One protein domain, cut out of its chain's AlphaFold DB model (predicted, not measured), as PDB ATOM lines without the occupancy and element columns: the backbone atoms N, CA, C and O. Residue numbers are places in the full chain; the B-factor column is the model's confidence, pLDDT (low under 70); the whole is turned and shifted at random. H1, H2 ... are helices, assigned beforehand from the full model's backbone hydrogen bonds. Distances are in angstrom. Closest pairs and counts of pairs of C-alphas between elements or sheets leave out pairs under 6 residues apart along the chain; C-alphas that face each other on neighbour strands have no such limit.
ATOM      1  N   CYS A  11      38.683  13.266 112.983       85.25
ATOM      2  CA  CYS A  11      37.753  12.551 112.106       85.25
ATOM      3  C   CYS A  11      37.729  11.055 112.423       85.25
ATOM      4  O   CYS A  11      36.653  10.488 112.575       85.25
ATOM      5  N   PHE A  12      38.895  10.422 112.568       87.75
ATOM      6  CA  PHE A  12      38.972   9.000 112.896       87.75
ATOM      7  C   PHE A  12      38.366   8.692 114.273       87.75
ATOM      8  O   PHE A  12      37.550   7.784 114.392       87.75
ATOM      9  N   GLU A  13      38.684   9.495 115.290       84.44
ATOM     10  CA  GLU A  13      38.082   9.395 116.626       84.44
ATOM     11  C   GLU A  13      36.555   9.571 116.567       84.44
ATOM     12  O   GLU A  13      35.830   8.827 117.224       84.44
ATOM     13  N   SER A  14      36.052  10.480 115.723       86.25
ATOM     14  CA  SER A  14      34.609  10.663 115.507       86.25
ATOM     15  C   SER A  14      33.959   9.447 114.843       86.25
ATOM     16  O   SER A  14      32.871   9.046 115.246       86.25
ATOM     17  N   VAL A  15      34.620   8.831 113.857       88.31
ATOM     18  CA  VAL A  15      34.136   7.605 113.199       88.31
ATOM     19  C   VAL A  15      34.097   6.447 114.193       88.31
ATOM     20  O   VAL A  15      33.075   5.777 114.304       88.31
ATOM     21  N   VAL A  16      35.165   6.238 114.964       89.12
ATOM     22  CA  VAL A  16      35.214   5.192 115.997       89.12
ATOM     23  C   VAL A  16      34.140   5.426 117.062       89.12
ATOM     24  O   VAL A  16      33.431   4.490 117.427       89.12
ATOM     25  N   GLY A  17      33.963   6.671 117.513       87.50
ATOM     26  CA  GLY A  17      32.899   7.044 118.444       87.50
ATOM     27  C   GLY A  17      31.503   6.769 117.879       87.50
ATOM     28  O   GLY A  17      30.658   6.215 118.579       87.50
ATOM     29  N   LEU A  18      31.275   7.071 116.598       84.62
ATOM     30  CA  LEU A  18      30.019   6.767 115.915       84.62
ATOM     31  C   LEU A  18      29.750   5.260 115.881       84.62
ATOM     32  O   LEU A  18      28.651   4.843 116.231       84.62
ATOM     33  N   PHE A  19      30.743   4.443 115.518       85.62
ATOM     34  CA  PHE A  19      30.618   2.982 115.532       85.62
ATOM     35  C   PHE A  19      30.402   2.428 116.943       85.62
ATOM     36  O   PHE A  19      29.626   1.491 117.102       85.62
ATOM     37  N   ALA A  20      31.026   3.012 117.967       85.69
ATOM     38  CA  ALA A  20      30.797   2.629 119.357       85.69
ATOM     39  C   ALA A  20      29.352   2.925 119.794       85.69
ATOM     40  O   ALA A  20      28.706   2.073 120.400       85.69
ATOM     41  N   VAL A  21      28.820   4.095 119.430       81.12
ATOM     42  CA  VAL A  21      27.422   4.472 119.687       81.12
ATOM     43  C   VAL A  21      26.463   3.557 118.925       81.12
ATOM     44  O   VAL A  21      25.517   3.044 119.515       81.12
ATOM     45  N   LEU A  22      26.724   3.293 117.641       75.75
ATOM     46  CA  LEU A  22      25.918   2.384 116.821       75.75
ATOM     47  C   LEU A  22      25.943   0.954 117.370       75.75
ATOM     48  O   LEU A  22      24.900   0.313 117.461       75.75
ATOM     49  N   GLY A  23      27.120   0.478 117.775       77.19
ATOM     50  CA  GLY A  23      27.300  -0.803 118.443       77.19
ATOM     51  C   GLY A  23      26.502  -0.862 119.739       77.19
ATOM     52  O   GLY A  23      25.757  -1.806 119.940       77.19
ATOM     53  N   PHE A  24      26.551   0.172 120.574       75.25
ATOM     54  CA  PHE A  24      25.745   0.248 121.795       75.25
ATOM     55  C   PHE A  24      24.227   0.273 121.525       75.25
ATOM     56  O   PHE A  24      23.447  -0.322 122.265       75.25
ATOM     57  N   LEU A  25      23.794   0.953 120.462       69.00
ATOM     58  CA  LEU A  25      22.387   1.035 120.056       69.00
ATOM     59  C   LEU A  25      21.857  -0.298 119.510       69.00
ATOM     60  O   LEU A  25      20.702  -0.640 119.767       69.00
ATOM     61  N   TYR A  26      22.682  -1.018 118.745       66.94
ATOM     62  CA  TYR A  26      22.270  -2.185 117.962       66.94
ATOM     63  C   TYR A  26      22.641  -3.526 118.609       66.94
ATOM     64  O   TYR A  26      21.983  -4.528 118.346       66.94
ATOM     65  N   VAL A  27      23.671  -3.565 119.461       66.94
ATOM     66  CA  VAL A  27      24.032  -4.758 120.234       66.94
ATOM     67  C   VAL A  27      23.102  -4.836 121.447       66.94
ATOM     68  O   VAL A  27      23.146  -3.958 122.313       66.94
ATOM     69  N   PRO A  28      22.238  -5.859 121.532       61.00
ATOM     70  CA  PRO A  28      21.344  -6.018 122.667       61.00
ATOM     71  C   PRO A  28      22.152  -6.283 123.942       61.00
ATOM     72  O   PRO A  28      22.943  -7.224 124.015       61.00
ATOM     73  N   LEU A  29      21.937  -5.457 124.966       60.50
ATOM     74  CA  LEU A  29      22.478  -5.658 126.308       60.50
ATOM     75  C   LEU A  29      21.439  -6.446 127.119       60.50
ATOM     76  O   LEU A  29      20.687  -5.891 127.915       60.50
ATOM     77  N   GLY A  30      21.351  -7.755 126.878       63.34
ATOM     78  CA  GLY A  30      20.370  -8.620 127.544       63.34
ATOM     79  C   GLY A  30      18.982  -8.570 126.889       63.34
ATOM     80  O   GLY A  30      18.868  -8.813 125.692       63.34
ATOM     81  N   HIS A  31      17.923  -8.308 127.668       60.28
ATOM     82  CA  HIS A  31      16.518  -8.369 127.213       60.28
ATOM     83  C   HIS A  31      15.981  -7.060 126.595       60.28
ATOM     84  O   HIS A  31      14.905  -7.069 126.001       60.28
ATOM     85  N   HIS A  32      16.727  -5.956 126.724       56.66
ATOM     86  CA  HIS A  32      16.389  -4.628 126.205       56.66
ATOM     87  C   HIS A  32      17.571  -4.072 125.397       56.66
ATOM     88  O   HIS A  32      18.736  -4.342 125.696       56.66
ATOM     89  N   THR A  33      17.296  -3.312 124.337       64.44
ATOM     90  CA  THR A  33      18.349  -2.700 123.510       64.44
ATOM     91  C   THR A  33      18.869  -1.420 124.172       64.44
ATOM     92  O   THR A  33      18.117  -0.717 124.849       64.44
ATOM     93  N   GLY A  34      20.142  -1.055 123.957       61.56
ATOM     94  CA  GLY A  34      20.692   0.226 124.438       61.56
ATOM     95  C   GLY A  34      19.904   1.446 123.932       61.56
ATOM     96  O   GLY A  34      19.895   2.500 124.570       61.56
ATOM     97  N   PHE A  35      19.157   1.272 122.837       63.41
ATOM     98  CA  PHE A  35      18.178   2.225 122.324       63.41
ATOM     99  C   PHE A  35      17.044   2.537 123.311       63.41
ATOM    100  O   PHE A  35      16.637   3.693 123.401       63.41
ATOM    101  N   GLU A  36      16.548   1.570 124.087       64.94
ATOM    102  CA  GLU A  36      15.477   1.830 125.061       64.94
ATOM    103  C   GLU A  36      15.963   2.691 126.228       64.94
ATOM    104  O   GLU A  36      15.274   3.626 126.643       64.94
ATOM    105  N   HIS A  37      17.193   2.462 126.689       67.00
ATOM    106  CA  HIS A  37      17.825   3.303 127.702       67.00
ATOM    107  C   HIS A  37      18.165   4.698 127.165       67.00
ATOM    108  O   HIS A  37      17.878   5.695 127.827       67.00
ATOM    109  N   ALA A  38      18.701   4.793 125.946       65.69
ATOM    110  CA  ALA A  38      18.960   6.078 125.301       65.69
ATOM    111  C   ALA A  38      17.661   6.874 125.097       65.69
ATOM    112  O   ALA A  38      17.609   8.064 125.399       65.69
ATOM    113  N   LYS A  39      16.583   6.210 124.668       68.31
ATOM    114  CA  LYS A  39      15.258   6.816 124.526       68.31
ATOM    115  C   LYS A  39      14.723   7.313 125.865       68.31
ATOM    116  O   LYS A  39      14.191   8.417 125.907       68.31
ATOM    117  N   ALA A  40      14.881   6.557 126.952       65.25
ATOM    118  CA  ALA A  40      14.452   6.991 128.281       65.25
ATOM    119  C   ALA A  40      15.201   8.253 128.751       65.25
ATOM    120  O   ALA A  40      14.576   9.187 129.246       65.25
ATOM    121  N   VAL A  41      16.517   8.319 128.524       65.69
ATOM    122  CA  VAL A  41      17.340   9.493 128.865       65.69
ATOM    123  C   VAL A  41      16.982  10.700 127.990       65.69
ATOM    124  O   VAL A  41      16.818  11.809 128.500       65.69
ATOM    125  N   LEU A  42      16.794  10.487 126.686       67.81
ATOM    126  CA  LEU A  42      16.420  11.537 125.736       67.81
ATOM    127  C   LEU A  42      14.979  12.033 125.919       67.81
ATOM    128  O   LEU A  42      14.692  13.179 125.597       67.81
ATOM    129  N   SER A  43      14.087  11.208 126.471       71.12
ATOM    130  CA  SER A  43      12.694  11.589 126.756       71.12
ATOM    131  C   SER A  43      12.554  12.471 128.000       71.12
ATOM    132  O   SER A  43      11.443  12.844 128.374       71.12
ATOM    133  N   THR A  44      13.660  12.813 128.665       77.06
ATOM    134  CA  THR A  44      13.626  13.747 129.788       77.06
ATOM    135  C   THR A  44      13.488  15.197 129.296       77.06
ATOM    136  O   THR A  44      14.075  15.578 128.275       77.06
ATOM    137  N   PRO A  45      12.756  16.057 130.031       71.94
ATOM    138  CA  PRO A  45      12.623  17.470 129.670       71.94
ATOM    139  C   PRO A  45      13.978  18.196 129.667       71.94
ATOM    140  O   PRO A  45      14.200  19.077 128.843       71.94
ATOM    141  N   ALA A  46      14.918  17.773 130.521       75.06
ATOM    142  CA  ALA A  46      16.279  18.307 130.552       75.06
ATOM    143  C   ALA A  46      17.076  17.971 129.280       75.06
ATOM    144  O   ALA A  46      17.738  18.847 128.727       75.06
ATOM    145  N   ALA A  47      16.985  16.735 128.778       72.25
ATOM    146  CA  ALA A  47      17.632  16.360 127.522       72.25
ATOM    147  C   ALA A  47      17.034  17.123 126.333       72.25
ATOM    148  O   ALA A  47      17.767  17.588 125.464       72.25
ATOM    149  N   THR A  48      15.714  17.315 126.329       74.38
ATOM    150  CA  THR A  48      15.028  18.084 125.281       74.38
ATOM    151  C   THR A  48      15.486  19.548 125.267       74.38
ATOM    152  O   THR A  48      15.797  20.080 124.202       74.38
ATOM    153  N   ALA A  49      15.598  20.182 126.440       79.38
ATOM    154  CA  ALA A  49      16.116  21.545 126.570       79.38
ATOM    155  C   ALA A  49      17.580  21.649 126.106       79.38
ATOM    156  O   ALA A  49      17.917  22.519 125.309       79.38
ATOM    157  N   ALA A  50      18.427  20.700 126.512       79.62
ATOM    158  CA  ALA A  50      19.824  20.663 126.089       79.62
ATOM    159  C   ALA A  50      19.972  20.499 124.564       79.62
ATOM    160  O   ALA A  50      20.819  21.145 123.951       79.62
ATOM    161  N   ILE A  51      19.136  19.673 123.926       81.50
ATOM    162  CA  ILE A  51      19.120  19.522 122.463       81.50
ATOM    163  C   ILE A  51      18.699  20.830 121.790       81.50
ATOM    164  O   ILE A  51      19.320  21.227 120.801       81.50
ATOM    165  N   ALA A  52      17.678  21.510 122.319       83.50
ATOM    166  CA  ALA A  52      17.239  22.799 121.800       83.50
ATOM    167  C   ALA A  52      18.378  23.833 121.851       83.50
ATOM    168  O   ALA A  52      18.687  24.440 120.823       83.50
ATOM    169  N   ASP A  53      19.080  23.940 122.980       85.06
ATOM    170  CA  ASP A  53      20.208  24.864 123.153       85.06
ATOM    171  C   ASP A  53      21.376  24.544 122.213       85.06
ATOM    172  O   ASP A  53      21.915  25.429 121.541       85.06
ATOM    173  N   VAL A  54      21.739  23.262 122.099       85.94
ATOM    174  CA  VAL A  54      22.795  22.811 121.183       85.94
ATOM    175  C   VAL A  54      22.414  23.103 119.731       85.94
ATOM    176  O   VAL A  54      23.253  23.567 118.956       85.94
ATOM    177  N   SER A  55      21.152  22.888 119.353       87.81
ATOM    178  CA  SER A  55      20.671  23.162 117.996       87.81
ATOM    179  C   SER A  55      20.674  24.658 117.668       87.81
ATOM    180  O   SER A  55      21.123  25.045 116.588       87.81
ATOM    181  N   ALA A  56      20.274  25.511 118.616       88.06
ATOM    182  CA  ALA A  56      20.306  26.961 118.461       88.06
ATOM    183  C   ALA A  56      21.748  27.472 118.311       88.06
ATOM    184  O   ALA A  56      22.044  28.267 117.415       88.06
ATOM    185  N   ALA A  57      22.674  26.956 119.125       88.50
ATOM    186  CA  ALA A  57      24.094  27.274 119.013       88.50
ATOM    187  C   ALA A  57      24.682  26.814 117.668       88.50
ATOM    188  O   ALA A  57      25.441  27.554 117.037       88.50
ATOM    189  N   ALA A  58      24.303  25.624 117.190       89.38
ATOM    190  CA  ALA A  58      24.746  25.095 115.903       89.38
ATOM    191  C   ALA A  58      24.225  25.925 114.717       89.38
ATOM    192  O   ALA A  58      24.985  26.206 113.787       89.38
ATOM    193  N   LEU A  59      22.962  26.363 114.757       91.06
ATOM    194  CA  LEU A  59      22.389  27.259 113.748       91.06
ATOM    195  C   LEU A  59      23.109  28.610 113.731       91.06
ATOM    196  O   LEU A  59      23.533  29.053 112.663       91.06
ATOM    197  N   SER A  60      23.356  29.206 114.901       87.75
ATOM    198  CA  SER A  60      24.112  30.460 114.998       87.75
ATOM    199  C   SER A  60      25.545  30.312 114.474       87.75
ATOM    200  O   SER A  60      26.051  31.180 113.759       87.75
ATOM    201  N   LEU A  61      26.206  29.187 114.766       91.00
ATOM    202  CA  LEU A  61      27.536  28.892 114.237       91.00
ATOM    203  C   LEU A  61      27.518  28.735 112.711       91.00
ATOM    204  O   LEU A  61      28.407  29.260 112.042       91.00
ATOM    205  N   ARG A  62      26.506  28.057 112.156       90.88
ATOM    206  CA  ARG A  62      26.317  27.911 110.706       90.88
ATOM    207  C   ARG A  62      26.113  29.265 110.036       90.88
ATOM    208  O   ARG A  62      26.752  29.525 109.022       90.88
ATOM    209  N   GLU A  63      25.258  30.120 110.586       91.56
ATOM    210  CA  GLU A  63      25.017  31.467 110.059       91.56
ATOM    211  C   GLU A  63      26.297  32.302 110.054       91.56
ATOM    212  O   GLU A  63      26.647  32.888 109.030       91.56
ATOM    213  N   ARG A  64      27.055  32.280 111.157       87.94
ATOM    214  CA  ARG A  64      28.361  32.948 111.239       87.94
ATOM    215  C   ARG A  64      29.341  32.378 110.218       87.94
ATOM    216  O   ARG A  64      29.996  33.144 109.523       87.94
ATOM    217  N   ALA A  65      29.426  31.055 110.091       89.69
ATOM    218  CA  ALA A  65      30.306  30.404 109.125       89.69
ATOM    219  C   ALA A  65      29.947  30.777 107.677       89.69
ATOM    220  O   ALA A  65      30.841  31.076 106.888       89.69
ATOM    221  N   LEU A  66      28.653  30.821 107.341       90.19
ATOM    222  CA  LEU A  66      28.186  31.274 106.031       90.19
ATOM    223  C   LEU A  66      28.536  32.743 105.794       90.19
ATOM    224  O   LEU A  66      29.059  33.044 104.729       90.19
ATOM    225  N   ALA A  67      28.331  33.622 106.780       85.62
ATOM    226  CA  ALA A  67      28.721  35.029 106.690       85.62
ATOM    227  C   ALA A  67      30.230  35.191 106.437       85.62
ATOM    228  O   ALA A  67      30.631  35.936 105.553       85.62
ATOM    229  N   TYR A  68      31.081  34.431 107.133       82.62
ATOM    230  CA  TYR A  68      32.529  34.457 106.893       82.62
ATOM    231  C   TYR A  68      32.922  33.994 105.484       82.62
ATOM    232  O   TYR A  68      33.880  34.516 104.912       82.62
ATOM    233  N   VAL A  69      32.212  33.015 104.919       83.19
ATOM    234  CA  VAL A  69      32.487  32.506 103.567       83.19
ATOM    235  C   VAL A  69      31.953  33.459 102.494       83.19
ATOM    236  O   VAL A  69      32.645  33.702 101.506       83.19
ATOM    237  N   THR A  70      30.768  34.043 102.684       78.56
ATOM    238  CA  THR A  70      30.171  34.986 101.726       78.56
ATOM    239  C   THR A  70      30.853  36.351 101.746       78.56
ATOM    240  O   THR A  70      31.035  36.934 100.683       78.56
ATOM    241  N   SER A  71      31.346  36.824 102.896       63.06
ATOM    242  CA  SER A  71      32.191  38.027 102.984       63.06
ATOM    243  C   SER A  71      33.560  37.876 102.302       63.06
ATOM    244  O   SER A  71      34.273  38.864 102.156       63.06
ATOM    245  N   ARG A  72      33.941  36.661 101.879       56.78
ATOM    246  CA  ARG A  72      35.154  36.398 101.086       56.78
ATOM    247  C   ARG A  72      34.888  36.331  99.577       56.78
ATOM    248  O   ARG A  72      35.840  36.201  98.808       56.78
TER     249      ARG A  72
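Overview. This is residues 11 to 72 of the 98 residues of an uncharacterized protein of Myxococcales bacterium (UniProt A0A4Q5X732). Three helices make a flat, open U: the long helix H3 is one arm, the shorter H1 is the other, and the short H2 stands across between them at the closed end. The space between the two arms is empty, and H3 touches no helix. The printed part has 62 residues with three named helices, in the order H1, H2, H3, and no named strand; the class is all helix. The whole is extended, with a radius of gyration of the C-alphas of 16.8 A, and the C-alphas span 54 by 32 by 11 A.

Arrangement. H3, residues 45 to 70, is close to but not clearly touching H2, residues 34 to 42; the closest C-alphas, those of Leu 42 and Thr 48, are 6.7 A apart. Their lines are about perpendicular, at 85 degrees. H2 touches H1, residues 11 to 26, of which residues 24 to 26 alone touch H2; the closest C-alphas of the two helices, those of Leu 25 and Gly 34, are 4.8 A apart. These two lines are also about perpendicular, at 77 degrees. H1 and H3 are apart. In H1, H2 and H3 every O i to N i+4 pair is within hydrogen-bond range.

Along the chain. H3 runs 37.4 A from C-alpha 45 at (12.623, 17.470, 129.670) to C-alpha 70 at (30.171, 34.986, 101.726). H1 begins with C-alpha 11 at (37.753, 12.551, 112.106) and is 22.2 A long. H2 measures 12.2 A.

Size, cuts and confidence. The C-alphas farthest apart, those of His 31 and Arg 72, are 55.1 A from each other. Residues 11 to 20, 43 to 49 and 52 to 72 stand free. The printed part has no cut. The link from H2 to H3 is tight and that from H1 to H2 is short; in the latter, residues 28 to 29 pair with 32 to 33, antiparallel. The mean pLDDT of the printed part is 77.3, and residues 25 to 42 and 71 to 72 are under 70.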